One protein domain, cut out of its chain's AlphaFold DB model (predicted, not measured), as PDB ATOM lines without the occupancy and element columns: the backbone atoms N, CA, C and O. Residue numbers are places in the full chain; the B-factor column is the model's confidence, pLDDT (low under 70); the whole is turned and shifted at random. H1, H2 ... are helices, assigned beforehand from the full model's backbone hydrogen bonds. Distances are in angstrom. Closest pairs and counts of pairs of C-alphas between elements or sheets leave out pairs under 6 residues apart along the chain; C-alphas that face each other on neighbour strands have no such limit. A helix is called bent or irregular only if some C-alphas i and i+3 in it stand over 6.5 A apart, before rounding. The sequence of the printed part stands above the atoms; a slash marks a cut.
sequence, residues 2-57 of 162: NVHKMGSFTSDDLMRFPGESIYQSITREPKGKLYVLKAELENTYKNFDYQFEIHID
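This is residues 2 to 57 of the 162 residues of the protein "Putative universal stress protein UspA" of Algibacter lectus (UniProt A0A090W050). One long, kinked helix, H2, makes most of the length of a rod, with the short helix H1 near its first end. Beyond the other end of H2 the backbone turns through residues 45 to 49, and residues 50 to 57 fold back beside H2 as an extended strip. The printed part has 56 residues, 28 of them in the two helices, H1 then H2, with no named strand; the class is all helix. It is loose, with a radius of gyration of the C-alphas of 14.7 A and spans of 45 by 21 by 14 A.

H2, residues 22 to 44, measures 34.1 A and ends at C-alpha 44 (7.058, 11.470, -0.167). H1, residues 11 to 15, begins at C-alpha 11 (-28.148, 10.579, 15.847).

H2 has a kink of 40 degrees near residue 29 and is irregular, with C-alphas 26 and 29 7.2 A apart. With residues 22 to 25 alone it only just touches H1, with 3 pairs of C-alphas within 8 A; the closest, Leu 14 and Ser 25, are 6.6 A apart. Every O i to N i+4 pair is within hydrogen-bond range in H1, and 17 of 19 in H2.

The farthest C-alphas, Ser 11 and Asn 47, are 45.1 A apart. The printed part has no cut; the link H1 to H2 is short. Residues 43 to 49 stand free. Residues 2 to 20 have pLDDT under 70 in this model.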
ATOM      1  N   ASN A   2      -6.813  19.990  12.038       66.06
ATOM      2  CA  ASN A   2      -8.216  19.807  11.651       66.06
ATOM      3  C   ASN A   2      -9.085  19.738  12.919       66.06
ATOM      4  O   ASN A   2      -8.699  19.071  13.873       66.06
ATOM      5  N   VAL A   3     -10.219  20.443  12.936       69.75
ATOM      6  CA  VAL A   3     -11.094  20.595  14.109       69.75
ATOM      7  C   VAL A   3     -12.526  20.289  13.707       69.75
ATOM      8  O   VAL A   3     -13.085  20.966  12.845       69.75
ATOM      9  N   HIS A   4     -13.144  19.325  14.381       62.19
ATOM     10  CA  HIS A   4     -14.545  18.972  14.177       62.19
ATOM     11  C   HIS A   4     -15.379  19.456  15.365       62.19
ATOM     12  O   HIS A   4     -15.100  19.116  16.512       62.19
ATOM     13  N   LYS A   5     -16.406  20.274  15.103       65.25
ATOM     14  CA  LYS A   5     -17.345  20.714  16.145       65.25
ATOM     15  C   LYS A   5     -18.404  19.638  16.368       65.25
ATOM     16  O   LYS A   5     -19.072  19.228  15.422       65.25
ATOM     17  N   MET A   6     -18.620  19.265  17.626       54.03
ATOM     18  CA  MET A   6     -19.562  18.208  18.015       54.03
ATOM     19  C   MET A   6     -21.008  18.456  17.548       54.03
ATOM     20  O   MET A   6     -21.707  17.506  17.226       54.03
ATOM     21  N   GLY A   7     -21.441  19.716  17.413       55.78
ATOM     22  CA  GLY A   7     -22.794  20.063  16.945       55.78
ATOM     23  C   GLY A   7     -23.126  19.661  15.498       55.78
ATOM     24  O   GLY A   7     -24.205  19.995  15.025       55.78
ATOM     25  N   SER A   8     -22.206  18.995  14.793       54.72
ATOM     26  CA  SER A   8     -22.413  18.450  13.446       54.72
ATOM     27  C   SER A   8     -22.691  16.941  13.413       54.72
ATOM     28  O   SER A   8     -23.069  16.446  12.357       54.72
ATOM     29  N   PHE A   9     -22.546  16.222  14.535       58.50
ATOM     30  CA  PHE A   9     -22.866  14.793  14.601       58.50
ATOM     31  C   PHE A   9     -24.360  14.594  14.849       58.50
ATOM     32  O   PHE A   9     -24.915  15.112  15.821       58.50
ATOM     33  N   THR A  10     -25.009  13.848  13.961       64.62
ATOM     34  CA  THR A  10     -26.430  13.510  14.070       64.62
ATOM     35  C   THR A  10     -26.615  12.166  14.775       64.62
ATOM     36  O   THR A  10     -25.693  11.351  14.844       64.62
ATOM     37  N   SER A  11     -27.820  11.899  15.289       67.25
ATOM     38  CA  SER A  11     -28.148  10.579  15.847       67.25
ATOM     39  C   SER A  11     -27.911   9.448  14.838       67.25
ATOM     40  O   SER A  11     -27.526   8.357  15.248       67.25
ATOM     41  N   ASP A  12     -28.060   9.710  13.535       67.56
ATOM     42  CA  ASP A  12     -27.786   8.740  12.467       67.56
ATOM     43  C   ASP A  12     -26.301   8.354  12.388       67.56
ATOM     44  O   ASP A  12     -25.981   7.181  12.185       67.56
ATOM     45  N   ASP A  13     -25.385   9.301  12.615       65.50
ATOM     46  CA  ASP A  13     -23.941   9.033  12.618       65.50
ATOM     47  C   ASP A  13     -23.533   8.136  13.795       65.50
ATOM     48  O   ASP A  13     -22.669   7.269  13.655       65.50
ATOM     49  N   LEU A  14     -24.199   8.303  14.944       65.62
ATOM     50  CA  LEU A  14     -24.009   7.473  16.139       65.62
ATOM     51  C   LEU A  14     -24.640   6.079  15.980       65.62
ATOM     52  O   LEU A  14     -24.068   5.084  16.416       65.62
ATOM     53  N   MET A  15     -25.803   5.991  15.328       68.12
ATOM     54  CA  MET A  15     -26.533   4.734  15.100       68.12
ATOM     55  C   MET A  15     -25.847   3.814  14.081       68.12
ATOM     56  O   MET A  15     -26.105   2.610  14.059       68.12
ATOM     57  N   ARG A  16     -24.963   4.355  13.237       67.56
ATOM     58  CA  ARG A  16     -24.282   3.605  12.172       67.56
ATOM     59  C   ARG A  16     -23.275   2.570  12.691       67.56
ATOM     60  O   ARG A  16     -22.886   1.682  11.933       67.56
ATOM     61  N   PHE A  17     -22.876   2.662  13.963       64.88
ATOM     62  CA  PHE A  17     -21.871   1.795  14.587       64.88
ATOM     63  C   PHE A  17     -22.345   1.259  15.947       64.88
ATOM     64  O   PHE A  17     -21.870   1.698  16.997       64.88
ATOM     65  N   PRO A  18     -23.294   0.304  15.957       58.66
ATOM     66  CA  PRO A  18     -23.792  -0.276  17.197       58.66
ATOM     67  C   PRO A  18     -22.674  -1.028  17.939       58.66
ATOM     68  O   PRO A  18     -22.085  -1.963  17.401       58.66
ATOM     69  N   GLY A  19     -22.401  -0.627  19.185       64.38
ATOM     70  CA  GLY A  19     -21.455  -1.297  20.090       64.38
ATOM     71  C   GLY A  19     -20.088  -0.621  20.269       64.38
ATOM     72  O   GLY A  19     -19.322  -1.061  21.124       64.38
ATOM     73  N   GLU A  20     -19.777   0.445  19.526       67.06
ATOM     74  CA  GLU A  20     -18.570   1.258  19.748       67.06
ATOM     75  C   GLU A  20     -18.819   2.365  20.791       67.06
ATOM     76  O   GLU A  20     -19.952   2.797  21.016       67.06
ATOM     77  N   SER A  21     -17.755   2.847  21.448       76.75
ATOM     78  CA  SER A  21     -17.876   4.032  22.306       76.75
ATOM     79  C   SER A  21     -18.093   5.285  21.450       76.75
ATOM     80  O   SER A  21     -17.531   5.400  20.361       76.75
ATOM     81  N   ILE A  22     -18.841   6.267  21.966       74.19
ATOM     82  CA  ILE A  22     -19.097   7.557  21.287       74.19
ATOM     83  C   ILE A  22     -17.790   8.188  20.774       74.19
ATOM     84  O   ILE A  22     -17.728   8.710  19.662       74.19
ATOM     85  N   TYR A  23     -16.720   8.084  21.563       74.31
ATOM     86  CA  TYR A  23     -15.392   8.560  21.191       74.31
ATOM     87  C   TYR A  23     -14.845   7.870  19.932       74.31
ATOM     88  O   TYR A  23     -14.329   8.538  19.035       74.31
ATOM     89  N   GLN A  24     -14.954   6.541  19.838       77.44
ATOM     90  CA  GLN A  24     -14.492   5.793  18.666       77.44
ATOM     91  C   GLN A  24     -15.282   6.193  17.421       77.44
ATOM     92  O   GLN A  24     -14.671   6.497  16.398       77.44
ATOM     93  N   SER A  25     -16.606   6.309  17.530       78.50
ATOM     94  CA  SER A  25     -17.461   6.694  16.405       78.50
ATOM     95  C   SER A  25     -17.127   8.093  15.864       78.50
ATOM     96  O   SER A  25     -17.054   8.278  14.651       78.50
ATOM     97  N   ILE A  26     -16.838   9.061  16.742       79.50
ATOM     98  CA  ILE A  26     -16.476  10.441  16.363       79.50
ATOM     99  C   ILE A  26     -15.063  10.523  15.767       79.50
ATOM    100  O   ILE A  26     -14.812  11.290  14.836       79.50
ATOM    101  N   THR A  27     -14.115   9.747  16.297       83.38
ATOM    102  CA  THR A  27     -12.701   9.843  15.902       83.38
ATOM    103  C   THR A  27     -12.336   8.969  14.706       83.38
ATOM    104  O   THR A  27     -11.308   9.219  14.075       83.38
ATOM    105  N   ARG A  28     -13.162   7.979  14.340       83.75
ATOM    106  CA  ARG A  28     -12.839   6.991  13.300       83.75
ATOM    107  C   ARG A  28     -12.551   7.604  11.934       83.75
ATOM    108  O   ARG A  28     -11.517   7.304  11.339       83.75
ATOM    109  N   GLU A  29     -13.445   8.451  11.428       85.69
ATOM    110  CA  GLU A  29     -13.272   9.073  10.109       85.69
ATOM    111  C   GLU A  29     -12.072  10.045  10.082       85.69
ATOM    112  O   GLU A  29     -11.213   9.879   9.208       85.69
ATOM    113  N   PRO A  30     -11.917  10.993  11.037       86.88
ATOM    114  CA  PRO A  30     -10.715  11.825  11.117       86.88
ATOM    115  C   PRO A  30      -9.424  11.005  11.204       86.88
ATOM    116  O   PRO A  30      -8.447  11.318  10.524       86.88
ATOM    117  N   LYS A  31      -9.431   9.917  11.986       88.62
ATOM    118  CA  LYS A  31      -8.286   9.013  12.128       88.62
ATOM    119  C   LYS A  31      -7.914   8.346  10.811       88.62
ATOM    120  O   LYS A  31      -6.735   8.296  10.475       88.62
ATOM    121  N   GLY A  32      -8.903   7.890  10.040       91.00
ATOM    122  CA  GLY A  32      -8.683   7.338   8.704       91.00
ATOM    123  C   GLY A  32      -7.987   8.332   7.771       91.00
ATOM    124  O   GLY A  32      -6.976   7.994   7.159       91.00
ATOM    125  N   LYS A  33      -8.464   9.584   7.724       91.62
ATOM    126  CA  LYS A  33      -7.852  10.649   6.905       91.62
ATOM    127  C   LYS A  33      -6.411  10.950   7.325       91.62
ATOM    128  O   LYS A  33      -5.551  11.129   6.469       91.62
ATOM    129  N   LEU A  34      -6.137  10.974   8.631       93.44
ATOM    130  CA  LEU A  34      -4.791  11.209   9.159       93.44
ATOM    131  C   LEU A  34      -3.822  10.069   8.823       93.44
ATOM    132  O   LEU A  34      -2.668  10.349   8.520       93.44
ATOM    133  N   TYR A  35      -4.271   8.809   8.823       94.25
ATOM    134  CA  TYR A  35      -3.427   7.684   8.409       94.25
ATOM    135  C   TYR A  35      -3.052   7.735   6.930       94.25
ATOM    136  O   TYR A  35      -1.896   7.489   6.601       94.25
ATOM    137  N   VAL A  36      -4.002   8.085   6.059       95.94
ATOM    138  CA  VAL A  36      -3.723   8.269   4.627       95.94
ATOM    139  C   VAL A  36      -2.693   9.382   4.437       95.94
ATOM    140  O   VAL A  36      -1.664   9.155   3.810       95.94
ATOM    141  N   LEU A  37      -2.910  10.541   5.067       94.56
ATOM    142  CA  LEU A  37      -1.979  11.668   4.993       94.56
ATOM    143  C   LEU A  37      -0.585  11.309   5.531       94.56
ATOM    144  O   LEU A  37       0.420  11.653   4.918       94.56
ATOM    145  N   LYS A  38      -0.508  10.608   6.668       95.06
ATOM    146  CA  LYS A  38       0.768  10.149   7.226       95.06
ATOM    147  C   LYS A  38       1.508   9.247   6.237       95.06
ATOM    148  O   LYS A  38       2.682   9.490   5.985       95.06
ATOM    149  N   ALA A  39       0.825   8.264   5.650       95.38
ATOM    150  CA  ALA A  39       1.429   7.358   4.677       95.38
ATOM    151  C   ALA A  39       1.923   8.100   3.419       95.38
ATOM    152  O   ALA A  39       3.003   7.807   2.907       95.38
ATOM    153  N   GLU A  40       1.166   9.093   2.938       96.31
ATOM    154  CA  GLU A  40       1.582   9.959   1.829       96.31
ATOM    155  C   GLU A  40       2.854  10.750   2.167       96.31
ATOM    156  O   GLU A  40       3.775  10.808   1.349       96.31
ATOM    157  N   LEU A  41       2.931  11.326   3.370       94.94
ATOM    158  CA  LEU A  41       4.092  12.088   3.836       94.94
ATOM    159  C   LEU A  41       5.326  11.196   4.028       94.94
ATOM    160  O   LEU A  41       6.394  11.530   3.519       94.94
ATOM    161  N   GLU A  42       5.177  10.043   4.682       95.19
ATOM    162  CA  GLU A  42       6.255   9.064   4.868       95.19
ATOM    163  C   GLU A  42       6.815   8.584   3.524       95.19
ATOM    164  O   GLU A  42       8.028   8.508   3.344       95.19
ATOM    165  N   ASN A  43       5.950   8.323   2.541       95.44
ATOM    166  CA  ASN A  43       6.390   7.918   1.210       95.44
ATOM    167  C   ASN A  43       7.066   9.064   0.435       95.44
ATOM    168  O   ASN A  43       8.077   8.847  -0.236       95.44
ATOM    169  N   THR A  44       6.526  10.284   0.529       95.94
ATOM    170  CA  THR A  44       7.058  11.470  -0.167       95.94
ATOM    171  C   THR A  44       8.434  11.863   0.365       95.94
ATOM    172  O   THR A  44       9.328  12.191  -0.415       95.94
ATOM    173  N   TYR A  45       8.627  11.781   1.682       94.62
ATOM    174  CA  TYR A  45       9.845  12.219   2.363       94.62
ATOM    175  C   TYR A  45      10.696  11.064   2.901       94.62
ATOM    176  O   TYR A  45      11.519  11.274   3.782       94.62
ATOM    177  N   LYS A  46      10.578   9.861   2.327       91.81
ATOM    178  CA  LYS A  46      11.297   8.640   2.752       91.81
ATOM    179  C   LYS A  46      12.828   8.748   2.839       91.81
ATOM    180  O   LYS A  46      13.466   7.896   3.443       91.81
ATOM    181  N   ASN A  47      13.414   9.743   2.171       93.25
ATOM    182  CA  ASN A  47      14.859   9.990   2.143       93.25
ATOM    183  C   ASN A  47      15.308  11.034   3.181       93.25
ATOM    184  O   ASN A  47      16.487  11.375   3.224       93.25
ATOM    185  N   PHE A  48      14.376  11.575   3.962       93.62
ATOM    186  CA  PHE A  48      14.641  12.505   5.049       93.62
ATOM    187  C   PHE A  48      14.414  11.798   6.381       93.62
ATOM    188  O   PHE A  48      13.566  10.913   6.490       93.62
ATOM    189  N   ASP A  49      15.152  12.218   7.403       93.50
ATOM    190  CA  ASP A  49      14.979  11.728   8.769       93.50
ATOM    191  C   ASP A  49      13.818  12.467   9.452       93.50
ATOM    192  O   ASP A  49      14.003  13.309  10.330       93.50
ATOM    193  N   TYR A  50      12.601  12.234   8.954       93.88
ATOM    194  CA  TYR A  50      11.375  12.797   9.513       93.88
ATOM    195  C   TYR A  50      10.544  11.715  10.189       93.88
ATOM    196  O   TYR A  50      10.282  10.656   9.618       93.88
ATOM    197  N   GLN A  51      10.064  12.022  11.392       92.69
ATOM    198  CA  GLN A  51       9.113  11.190  12.116       92.69
ATOM    199  C   GLN A  51       7.729  11.833  12.077       92.69
ATOM    200  O   GLN A  51       7.552  12.995  12.439       92.69
ATOM    201  N   PHE A  52       6.738  11.061  11.636       93.88
ATOM    202  CA  PHE A  52       5.353  11.509  11.559       93.88
ATOM    203  C   PHE A  52       4.520  10.809  12.632       93.88
ATOM    204  O   PHE A  52       4.341   9.589  12.613       93.88
ATOM    205  N   GLU A  53       3.947  11.583  13.549       92.75
ATOM    206  CA  GLU A  53       3.025  11.083  14.566       92.75
ATOM    207  C   GLU A  53       1.612  11.618  14.346       92.75
ATOM    208  O   GLU A  53       1.405  12.773  13.977       92.75
ATOM    209  N   ILE A  54       0.619  10.762  14.588       92.06
ATOM    210  CA  ILE A  54      -0.792  11.145  14.548       92.06
ATOM    211  C   ILE A  54      -1.265  11.336  15.981       92.06
ATOM    212  O   ILE A  54      -1.164  10.423  16.800       92.06
ATOM    213  N   HIS A  55      -1.854  12.495  16.252       89.44
ATOM    214  CA  HIS A  55      -2.506  12.779  17.519       89.44
ATOM    215  C   HIS A  55      -3.957  13.193  17.281       89.44
ATOM    216  O   HIS A  55      -4.250  13.994  16.392       89.44
ATOM    217  N   ILE A  56      -4.865  12.598  18.052       87.88
ATOM    218  CA  ILE A  56      -6.297  12.882  18.016       87.88
ATOM    219  C   ILE A  56      -6.734  13.087  19.450       87.88
ATOM    220  O   ILE A  56      -6.526  12.209  20.286       87.88
ATOM    221  N   ASP A  57      -7.354  14.232  19.690       85.12
ATOM    222  CA  ASP A  57      -7.842  14.628  20.997       85.12
ATOM    223  C   ASP A  57      -9.314  15.039  20.898       85.12
ATOM    224  O   ASP A  57      -9.769  15.547  19.866       85.12
TER     225      ASP A  57